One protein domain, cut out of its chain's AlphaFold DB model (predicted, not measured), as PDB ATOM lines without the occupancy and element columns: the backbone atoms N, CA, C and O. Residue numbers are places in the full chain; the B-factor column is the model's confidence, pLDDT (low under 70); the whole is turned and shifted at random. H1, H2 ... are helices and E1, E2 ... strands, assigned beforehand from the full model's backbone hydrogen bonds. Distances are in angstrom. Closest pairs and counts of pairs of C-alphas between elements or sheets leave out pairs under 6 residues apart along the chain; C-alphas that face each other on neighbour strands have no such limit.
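AT A GLANCE: This is residues 6 to 75 of the 77 residues of an uncharacterized protein of Yersinia aldovae (UniProt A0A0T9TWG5). What is the main picture? A strongly twisted sheet of four strands has H1 packed on one face and H2 on the other, three layers, while H3 folds back beside H2 as a helical hairpin. What makes it up? The 70 printed residues have named elements in the order H1 E1 E2 E3 E4 H2 H3, class mixed; the antiparallel sheet, E1 - E2 - E3 - E4, is a meander, each strand the antiparallel neighbour of the one before. What is its outline? It is compact, radius of gyration of the C-alphas 11.4 A, but elongated, 37 by 22 by 18 A.

IN THESE COORDINATES: Where does the printed part begin? H1, residues 6 to 13, starts at C-alpha 6, (190.940, 136.505, 159.685), and is 10.5 A long. Where are the strands? E1 is residues 16 to 18, E2 21 to 26, 16.7 A, E3 29 to 35, 19.8 A, and E4 41 to 46, 15.2 A. What follows? H2 is residues 53 to 62, 14.4 A, and H3 residues 67 to 73, 10.0 A, ending at C-alpha 73, (209.675, 131.003, 174.093).

HOW THE PARTS SIT: How is H1 placed? It is on the sheet, and its closest C-alphas to E2 are Val 11 and Gly 24, 5.2 A. How do the strands pair? The hairpins have within hydrogen-bond range N 16 and O 23, 2.8 A, for E1 and E2, N 24 and O 31, 2.9 A, for E2 and E3, and N 34 and O 42, 2.9 A, for E3 and E4. Where are H2 and H3? H2 is on the sheet over E2, height 9.2 A, slantwise at 48 degrees on the local plane; its closest C-alphas to E1 are Val 55 and Ile 16, 6.4 A. H3 is not on the sheet but touches H2, closest C-alphas Leu 60 and Lys 67, 6.6 A, at a shallow tilt of 30 degrees, opposite ways. Are the helix backbones complete? In H1, H2 and H3 every O i to N i+4 pair is within hydrogen-bond range.

THE WHOLE: How far does it reach? The two farthest C-alphas, Ala 38 and Ala 68, are 37.6 A apart. Is it continuous and confident? The printed part has no cut, no link is long, and no printed residue is under pLDDT 70.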
ATOM      1  N   SER A   6     191.881 137.013 158.681       96.06
ATOM      2  CA  SER A   6     190.940 136.505 159.685       96.06
ATOM      3  C   SER A   6     191.645 135.996 160.943       96.06
ATOM      4  O   SER A   6     191.222 136.309 162.057       96.06
ATOM      5  N   LYS A   7     192.741 135.246 160.782       96.81
ATOM      6  CA  LYS A   7     193.496 134.705 161.911       96.81
ATOM      7  C   LYS A   7     194.295 135.799 162.612       96.81
ATOM      8  O   LYS A   7     194.349 135.821 163.835       96.81
ATOM      9  N   ALA A   8     194.856 136.742 161.861       95.44
ATOM     10  CA  ALA A   8     195.511 137.925 162.403       95.44
ATOM     11  C   ALA A   8     194.556 138.746 163.276       95.44
ATOM     12  O   ALA A   8     194.920 139.123 164.389       95.44
ATOM     13  N   GLN A   9     193.320 138.953 162.812       96.50
ATOM     14  CA  GLN A   9     192.297 139.657 163.580       96.50
ATOM     15  C   GLN A   9     191.895 138.887 164.844       96.50
ATOM     16  O   GLN A   9     191.744 139.495 165.900       96.50
ATOM     17  N   GLU A  10     191.751 137.560 164.776       97.12
ATOM     18  CA  GLU A  10     191.479 136.720 165.952       97.12
ATOM     19  C   GLU A  10     192.599 136.834 167.001       97.12
ATOM     20  O   GLU A  10     192.329 137.007 168.190       97.12
ATOM     21  N   VAL A  11     193.857 136.777 166.558       97.62
ATOM     22  CA  VAL A  11     195.037 136.881 167.428       97.62
ATOM     23  C   VAL A  11     195.141 138.276 168.047       97.62
ATOM     24  O   VAL A  11     195.421 138.392 169.239       97.62
ATOM     25  N   LEU A  12     194.862 139.328 167.274       97.25
ATOM     26  CA  LEU A  12     194.795 140.703 167.767       97.25
ATOM     27  C   LEU A  12     193.668 140.883 168.795       97.25
ATOM     28  O   LEU A  12     193.890 141.473 169.848       97.25
ATOM     29  N   ASN A  13     192.480 140.332 168.540       96.88
ATOM     30  CA  ASN A  13     191.336 140.439 169.453       96.88
ATOM     31  C   ASN A  13     191.585 139.753 170.808       96.88
ATOM     32  O   ASN A  13     191.013 140.167 171.812       96.88
ATOM     33  N   ASN A  14     192.428 138.717 170.842       96.62
ATOM     34  CA  ASN A  14     192.771 137.967 172.057       96.62
ATOM     35  C   ASN A  14     194.122 138.369 172.671       96.62
ATOM     36  O   ASN A  14     194.603 137.705 173.599       96.62
ATOM     37  N   SER A  15     194.735 139.429 172.143       97.75
ATOM     38  CA  SER A  15     196.067 139.884 172.520       97.75
ATOM     39  C   SER A  15     196.128 140.497 173.926       97.75
ATOM     40  O   SER A  15     195.116 140.749 174.581       97.75
ATOM     41  N   ILE A  16     197.350 140.691 174.416       97.94
ATOM     42  CA  ILE A  16     197.665 141.275 175.720       97.94
ATOM     43  C   ILE A  16     198.411 142.587 175.493       97.94
ATOM     44  O   ILE A  16     199.395 142.634 174.749       97.94
ATOM     45  N   GLN A  17     197.976 143.653 176.164       96.81
ATOM     46  CA  GLN A  17     198.627 144.959 176.087       96.81
ATOM     47  C   GLN A  17     199.994 144.931 176.791       96.81
ATOM     48  O   GLN A  17     200.091 144.692 177.996       96.81
ATOM     49  N   GLY A  18     201.060 145.253 176.056       94.69
ATOM     50  CA  GLY A  18     202.431 145.329 176.561       94.69
ATOM     51  C   GLY A  18     203.056 146.698 176.300       94.69
ATOM     52  O   GLY A  18     204.030 146.812 175.567       94.69
ATOM     53  N   GLY A  19     202.507 147.757 176.896       93.31
ATOM     54  CA  GLY A  19     202.971 149.131 176.665       93.31
ATOM     55  C   GLY A  19     202.162 149.811 175.567       93.31
ATOM     56  O   GLY A  19     200.965 150.003 175.752       93.31
ATOM     57  N   LYS A  20     202.792 150.204 174.452       94.00
ATOM     58  CA  LYS A  20     202.082 150.756 173.275       94.00
ATOM     59  C   LYS A  20     201.674 149.671 172.276       94.00
ATOM     60  O   LYS A  20     200.815 149.912 171.437       94.00
ATOM     61  N   GLN A  21     202.298 148.503 172.376       96.81
ATOM     62  CA  GLN A  21     202.070 147.353 171.519       96.81
ATOM     63  C   GLN A  21     201.096 146.373 172.168       96.81
ATOM     64  O   GLN A  21     200.955 146.325 173.395       96.81
ATOM     65  N   GLN A  22     200.463 145.567 171.328       97.75
ATOM     66  CA  GLN A  22     199.713 144.391 171.741       97.75
ATOM     67  C   GLN A  22     200.454 143.132 171.308       97.75
ATOM     68  O   GLN A  22     201.138 143.126 170.289       97.75
ATOM     69  N   TYR A  23     200.316 142.061 172.078       98.38
ATOM     70  CA  TYR A  23     201.002 140.804 171.818       98.38
ATOM     71  C   TYR A  23     199.996 139.674 171.739       98.38
ATOM     72  O   TYR A  23     199.177 139.531 172.642       98.38
ATOM     73  N   GLY A  24     200.061 138.870 170.686       97.94
ATOM     74  CA  GLY A  24     199.209 137.699 170.501       97.94
ATOM     75  C   GLY A  24     200.020 136.417 170.355       97.94
ATOM     76  O   GLY A  24     201.227 136.458 170.106       97.94
ATOM     77  N   ILE A  25     199.350 135.276 170.498       96.88
ATOM     78  CA  ILE A  25     199.935 133.951 170.293       96.88
ATOM     79  C   ILE A  25     199.069 133.137 169.329       96.88
ATOM     80  O   ILE A  25     197.844 133.151 169.423       96.88
ATOM     81  N   SER A  26     199.702 132.442 168.386       96.25
ATOM     82  CA  SER A  26     199.054 131.443 167.526       96.25
ATOM     83  C   SER A  26     200.063 130.371 167.174       96.25
ATOM     84  O   SER A  26     201.191 130.695 166.812       96.25
ATOM     85  N   ASP A  27     199.664 129.104 167.283       91.62
ATOM     86  CA  ASP A  27     200.477 127.954 166.865       91.62
ATOM     87  C   ASP A  27     201.909 127.980 167.441       91.62
ATOM     88  O   ASP A  27     202.892 127.672 166.767       91.62
ATOM     89  N   GLY A  28     202.034 128.415 168.701       90.62
ATOM     90  CA  GLY A  28     203.307 128.529 169.418       90.62
ATOM     91  C   GLY A  28     204.200 129.705 168.998       90.62
ATOM     92  O   GLY A  28     205.305 129.835 169.526       90.62
ATOM     93  N   LYS A  29     203.749 130.570 168.083       94.69
ATOM     94  CA  LYS A  29     204.447 131.797 167.670       94.69
ATOM     95  C   LYS A  29     203.878 133.013 168.384       94.69
ATOM     96  O   LYS A  29     202.673 133.102 168.610       94.69
ATOM     97  N   VAL A  30     204.752 133.967 168.693       97.19
ATOM     98  CA  VAL A  30     204.364 135.259 169.265       97.19
ATOM     99  C   VAL A  30     204.278 136.288 168.148       97.19
ATOM    100  O   VAL A  30     205.117 136.312 167.249       97.19
ATOM    101  N   TYR A  31     203.273 137.147 168.226       98.06
ATOM    102  CA  TYR A  31     203.048 138.245 167.299       98.06
ATOM    103  C   TYR A  31     203.032 139.557 168.068       98.06
ATOM    104  O   TYR A  31     202.340 139.656 169.079       98.06
ATOM    105  N   GLU A  32     203.771 140.552 167.589       98.12
ATOM    106  CA  GLU A  32     203.666 141.931 168.062       98.12
ATOM    107  C   GLU A  32     202.787 142.720 167.093       98.12
ATOM    108  O   GLU A  32     202.962 142.651 165.876       98.12
ATOM    109  N   PHE A  33     201.845 143.472 167.648       97.69
ATOM    110  CA  PHE A  33     200.982 144.395 166.935       97.69
ATOM    111  C   PHE A  33     201.335 145.814 167.356       97.69
ATOM    112  O   PHE A  33     201.241 146.172 168.535       97.69
ATOM    113  N   GLN A  34     201.706 146.634 166.379       96.50
ATOM    114  CA  GLN A  34     201.969 148.055 166.572       96.50
ATOM    115  C   GLN A  34     200.810 148.889 166.017       96.50
ATOM    116  O   GLN A  34     200.288 148.547 164.954       96.50
ATOM    117  N   PRO A  35     200.392 149.968 166.701       95.50
ATOM    118  CA  PRO A  35     199.340 150.835 166.190       95.50
ATOM    119  C   PRO A  35     199.831 151.584 164.944       95.50
ATOM    120  O   PRO A  35     200.959 152.080 164.917       95.50
ATOM    121  N   ASP A  36     198.977 151.712 163.933       92.88
ATOM    122  CA  ASP A  36     199.295 152.413 162.677       92.88
ATOM    123  C   ASP A  36     199.065 153.940 162.737       92.88
ATOM    124  O   ASP A  36     199.303 154.653 161.764       92.88
ATOM    125  N   ASN A  37     198.629 154.459 163.892       89.62
ATOM    126  CA  ASN A  37     198.202 155.850 164.125       89.62
ATOM    127  C   ASN A  37     196.969 156.310 163.312       89.62
ATOM    128  O   ASN A  37     196.620 157.489 163.359       89.62
ATOM    129  N   ALA A  38     196.281 155.398 162.625       92.19
ATOM    130  CA  ALA A  38     195.025 155.604 161.900       92.19
ATOM    131  C   ALA A  38     193.859 154.766 162.474       92.19
ATOM    132  O   ALA A  38     192.754 154.781 161.933       92.19
ATOM    133  N   GLY A  39     194.089 154.071 163.593       86.25
ATOM    134  CA  GLY A  39     193.098 153.238 164.282       86.25
ATOM    135  C   GLY A  39     193.191 151.748 163.946       86.25
ATOM    136  O   GLY A  39     192.418 150.960 164.490       86.25
ATOM    137  N   GLY A  40     194.137 151.357 163.093       91.81
ATOM    138  CA  GLY A  40     194.479 149.975 162.794       91.81
ATOM    139  C   GLY A  40     195.760 149.510 163.491       91.81
ATOM    140  O   GLY A  40     196.374 150.204 164.308       91.81
ATOM    141  N   TRP A  41     196.147 148.278 163.166       95.00
ATOM    142  CA  TRP A  41     197.294 147.592 163.746       95.00
ATOM    143  C   TRP A  41     198.102 146.887 162.660       95.00
ATOM    144  O   TRP A  41     197.547 146.227 161.781       95.00
ATOM    145  N   HIS A  42     199.424 146.957 162.771       94.75
ATOM    146  CA  HIS A  42     200.350 146.180 161.959       94.75
ATOM    147  C   HIS A  42     200.961 145.061 162.796       94.75
ATOM    148  O   HIS A  42     201.664 145.324 163.770       94.75
ATOM    149  N   GLY A  43     200.677 143.814 162.411       95.31
ATOM    150  CA  GLY A  43     201.164 142.611 163.081       95.31
ATOM    151  C   GLY A  43     202.358 141.967 162.378       95.31
ATOM    152  O   GLY A  43     202.364 141.803 161.150       95.31
ATOM    153  N   TYR A  44     203.342 141.519 163.151       95.88
ATOM    154  CA  TYR A  44     204.451 140.694 162.669       95.88
ATOM    155  C   TYR A  44     204.857 139.634 163.701       95.88
ATOM    156  O   TYR A  44     204.700 139.850 164.903       95.88
ATOM    157  N   PRO A  45     205.346 138.462 163.252       96.62
ATOM    158  CA  PRO A  45     205.876 137.457 164.162       96.62
ATOM    159  C   PRO A  45     207.173 137.960 164.802       96.62
ATOM    160  O   PRO A  45     208.007 138.560 164.123       96.62
ATOM    161  N   ILE A  46     207.352 137.667 166.087       96.31
ATOM    162  CA  ILE A  46     208.574 137.962 166.838       96.31
ATOM    163  C   ILE A  46     209.086 136.706 167.553       96.31
ATOM    164  O   ILE A  46     208.297 135.820 167.910       96.31
ATOM    165  N   PRO A  47     210.399 136.603 167.815       96.00
ATOM    166  CA  PRO A  47     210.922 135.631 168.763       96.00
ATOM    167  C   PRO A  47     210.286 135.815 170.145       96.00
ATOM    168  O   PRO A  47     210.105 136.936 170.620       96.00
ATOM    169  N   GLY A  48     210.029 134.711 170.851       95.50
ATOM    170  CA  GLY A  48     209.510 134.776 172.222       95.50
ATOM    171  C   GLY A  48     210.400 135.592 173.166       95.50
ATOM    172  O   GLY A  48     209.895 136.263 174.058       95.50
ATOM    173  N   THR A  49     211.714 135.614 172.936       96.44
ATOM    174  CA  THR A  49     212.685 136.394 173.720       96.44
ATOM    175  C   THR A  49     212.547 137.908 173.567       96.44
ATOM    176  O   THR A  49     213.084 138.636 174.398       96.44
ATOM    177  N   GLU A  50     211.859 138.385 172.530       96.56
ATOM    178  CA  GLU A  50     211.605 139.813 172.299       96.56
ATOM    179  C   GLU A  50     210.284 140.276 172.928       96.56
ATOM    180  O   GLU A  50     210.092 141.466 173.173       96.56
ATOM    181  N   ALA A  51     209.390 139.343 173.263       96.38
ATOM    182  CA  ALA A  51     208.147 139.665 173.944       96.38
ATOM    183  C   ALA A  51     208.405 140.060 175.412       96.38
ATOM    184  O   ALA A  51     209.235 139.444 176.094       96.38
ATOM    185  N   PRO A  52     207.650 141.022 175.974       96.38
ATOM    186  CA  PRO A  52     207.768 141.368 177.382       96.38
ATOM    187  C   PRO A  52     207.546 140.138 178.286       96.38
ATOM    188  O   PRO A  52     206.514 139.470 178.174       96.38
ATOM    189  N   PRO A  53     208.417 139.854 179.276       94.94
ATOM    190  CA  PRO A  53     208.261 138.669 180.125       94.94
ATOM    191  C   PRO A  53     206.929 138.602 180.886       94.94
ATOM    192  O   PRO A  53     206.483 137.522 181.261       94.94
ATOM    193  N   LYS A  54     206.299 139.753 181.156       96.19
ATOM    194  CA  LYS A  54     204.967 139.808 181.781       96.19
ATOM    195  C   LYS A  54     203.877 139.261 180.852       96.19
ATOM    196  O   LYS A  54     203.070 138.471 181.319       96.19
ATOM    197  N   VAL A  55     203.929 139.593 179.563       97.75
ATOM    198  CA  VAL A  55     202.996 139.100 178.537       97.75
ATOM    199  C   VAL A  55     203.070 137.577 178.431       97.75
ATOM    200  O   VAL A  55     202.053 136.898 178.514       97.75
ATOM    201  N   LEU A  56     204.279 137.011 178.344       97.25
ATOM    202  CA  LEU A  56     204.448 135.554 178.255       97.25
ATOM    203  C   LEU A  56     203.925 134.815 179.493       97.25
ATOM    204  O   LEU A  56     203.364 133.726 179.379       97.25
ATOM    205  N   ARG A  57     204.108 135.394 180.686       97.56
ATOM    206  CA  ARG A  57     203.550 134.830 181.924       97.56
ATOM    207  C   ARG A  57     202.030 134.899 181.947       97.56
ATOM    208  O   ARG A  57     201.406 134.005 182.505       97.56
ATOM    209  N   GLU A  58     201.450 135.937 181.366       98.06
ATOM    210  CA  GLU A  58     200.006 136.096 181.306       98.06
ATOM    211  C   GLU A  58     199.366 135.115 180.318       98.06
ATOM    212  O   GLU A  58     198.382 134.478 180.683       98.06
ATOM    213  N   PHE A  59     199.975 134.858 179.155       97.69
ATOM    214  CA  PHE A  59     199.546 133.754 178.281       97.69
ATOM    215  C   PHE A  59     199.575 132.401 178.997       97.69
ATOM    216  O   PHE A  59     198.639 131.612 178.884       97.69
ATOM    217  N   LEU A  60     200.628 132.139 179.781       97.69
ATOM    218  CA  LEU A  60     200.708 130.927 180.596       97.69
ATOM    219  C   LEU A  60     199.596 130.881 181.658       97.69
ATOM    220  O   LEU A  60     199.004 129.830 181.878       97.69
ATOM    221  N   ALA A  61     199.312 132.005 182.319       98.06
ATOM    222  CA  ALA A  61     198.277 132.091 183.347       98.06
ATOM    223  C   ALA A  61     196.859 131.923 182.775       98.06
ATOM    224  O   ALA A  61     196.012 131.316 183.426       98.06
ATOM    225  N   ARG A  62     196.616 132.427 181.557       96.88
ATOM    226  CA  ARG A  62     195.361 132.261 180.804       96.88
ATOM    227  C   ARG A  62     195.184 130.850 180.233       96.88
ATOM    228  O   ARG A  62     194.069 130.472 179.897       96.88
ATOM    229  N   GLY A  63     196.263 130.069 180.152       96.44
ATOM    230  CA  GLY A  63     196.264 128.749 179.521       96.44
ATOM    231  C   GLY A  63     196.374 128.793 177.996       96.44
ATOM    232  O   GLY A  63     196.244 127.750 177.362       96.44
ATOM    233  N   ASP A  64     196.664 129.963 177.416       96.00
ATOM    234  CA  ASP A  64     196.879 130.132 175.971       96.00
ATOM    235  C   ASP A  64     198.159 129.416 175.503       96.00
ATOM    236  O   ASP A  64     198.290 129.056 174.336       96.00
ATOM    237  N   ILE A  65     199.102 129.194 176.427       96.69
ATOM    238  CA  ILE A  65     200.284 128.348 176.233       96.69
ATOM    239  C   ILE A  65     200.516 127.429 177.427       96.69
ATOM    240  O   ILE A  65     200.271 127.773 178.585       96.69
ATOM    241  N   SER A  66     201.100 126.269 177.156       97.19
ATOM    242  CA  SER A  66     201.599 125.361 178.179       97.19
ATOM    243  C   SER A  66     202.893 125.868 178.827       97.19
ATOM    244  O   SER A  66     203.659 126.661 178.273       97.19
ATOM    245  N   LYS A  67     203.228 125.307 179.996       96.94
ATOM    246  CA  LYS A  67     204.527 125.547 180.652       96.94
ATOM    247  C   LYS A  67     205.718 125.146 179.766       96.94
ATOM    248  O   LYS A  67     206.789 125.742 179.874       96.94
ATOM    249  N   ALA A  68     205.554 124.135 178.911       95.88
ATOM    250  CA  ALA A  68     206.598 123.696 177.989       95.88
ATOM    251  C   ALA A  68     206.846 124.734 176.885       95.88
ATOM    252  O   ALA A  68     208.000 125.061 176.616       95.88
ATOM    253  N   GLU A  69     205.783 125.285 176.299       96.31
ATOM    254  CA  GLU A  69     205.863 126.355 175.296       96.31
ATOM    255  C   GLU A  69     206.425 127.640 175.892       96.31
ATOM    256  O   GLU A  69     207.375 128.190 175.343       96.31
ATOM    257  N   TYR A  70     205.953 128.055 177.071       96.69
ATOM    258  CA  TYR A  70     206.535 129.190 177.792       96.69
ATOM    259  C   TYR A  70     208.060 129.042 177.950       96.69
ATOM    260  O   TYR A  70     208.819 129.957 177.635       96.69
ATOM    261  N   ASN A  71     208.526 127.861 178.372       95.75
ATOM    262  CA  ASN A  71     209.954 127.586 178.538       95.75
ATOM    263  C   ASN A  71     210.746 127.594 177.220       95.75
ATOM    264  O   ASN A  71     211.946 127.865 177.260       95.75
ATOM    265  N   LYS A  72     210.118 127.263 176.087       95.00
ATOM    266  CA  LYS A  72     210.724 127.365 174.749       95.00
ATOM    267  C   LYS A  72     210.851 128.828 174.325       95.00
ATOM    268  O   LYS A  72     211.953 129.282 174.015       95.00
ATOM    269  N   LEU A  73     209.761 129.588 174.460       95.06
ATOM    270  CA  LEU A  73     209.675 131.003 174.093       95.06
ATOM    271  C   LEU A  73     210.727 131.857 174.807       95.06
ATOM    272  O   LEU A  73     211.464 132.587 174.150       95.06
ATOM    273  N   ILE A  74     210.874 131.714 176.129       94.69
ATOM    274  CA  ILE A  74     211.865 132.495 176.894       94.69
ATOM    275  C   ILE A  74     213.322 132.091 176.618       94.69
ATOM    276  O   ILE A  74     214.238 132.798 177.027       94.69
ATOM    277  N   LYS A  75     213.552 130.936 175.980       91.81
ATOM    278  CA  LYS A  75     214.892 130.444 175.619       91.81
ATOM    279  C   LYS A  75     215.253 130.730 174.161       91.81
ATOM    280  O   LYS A  75     216.399 130.480 173.798       91.81
TER     281      LYS A  75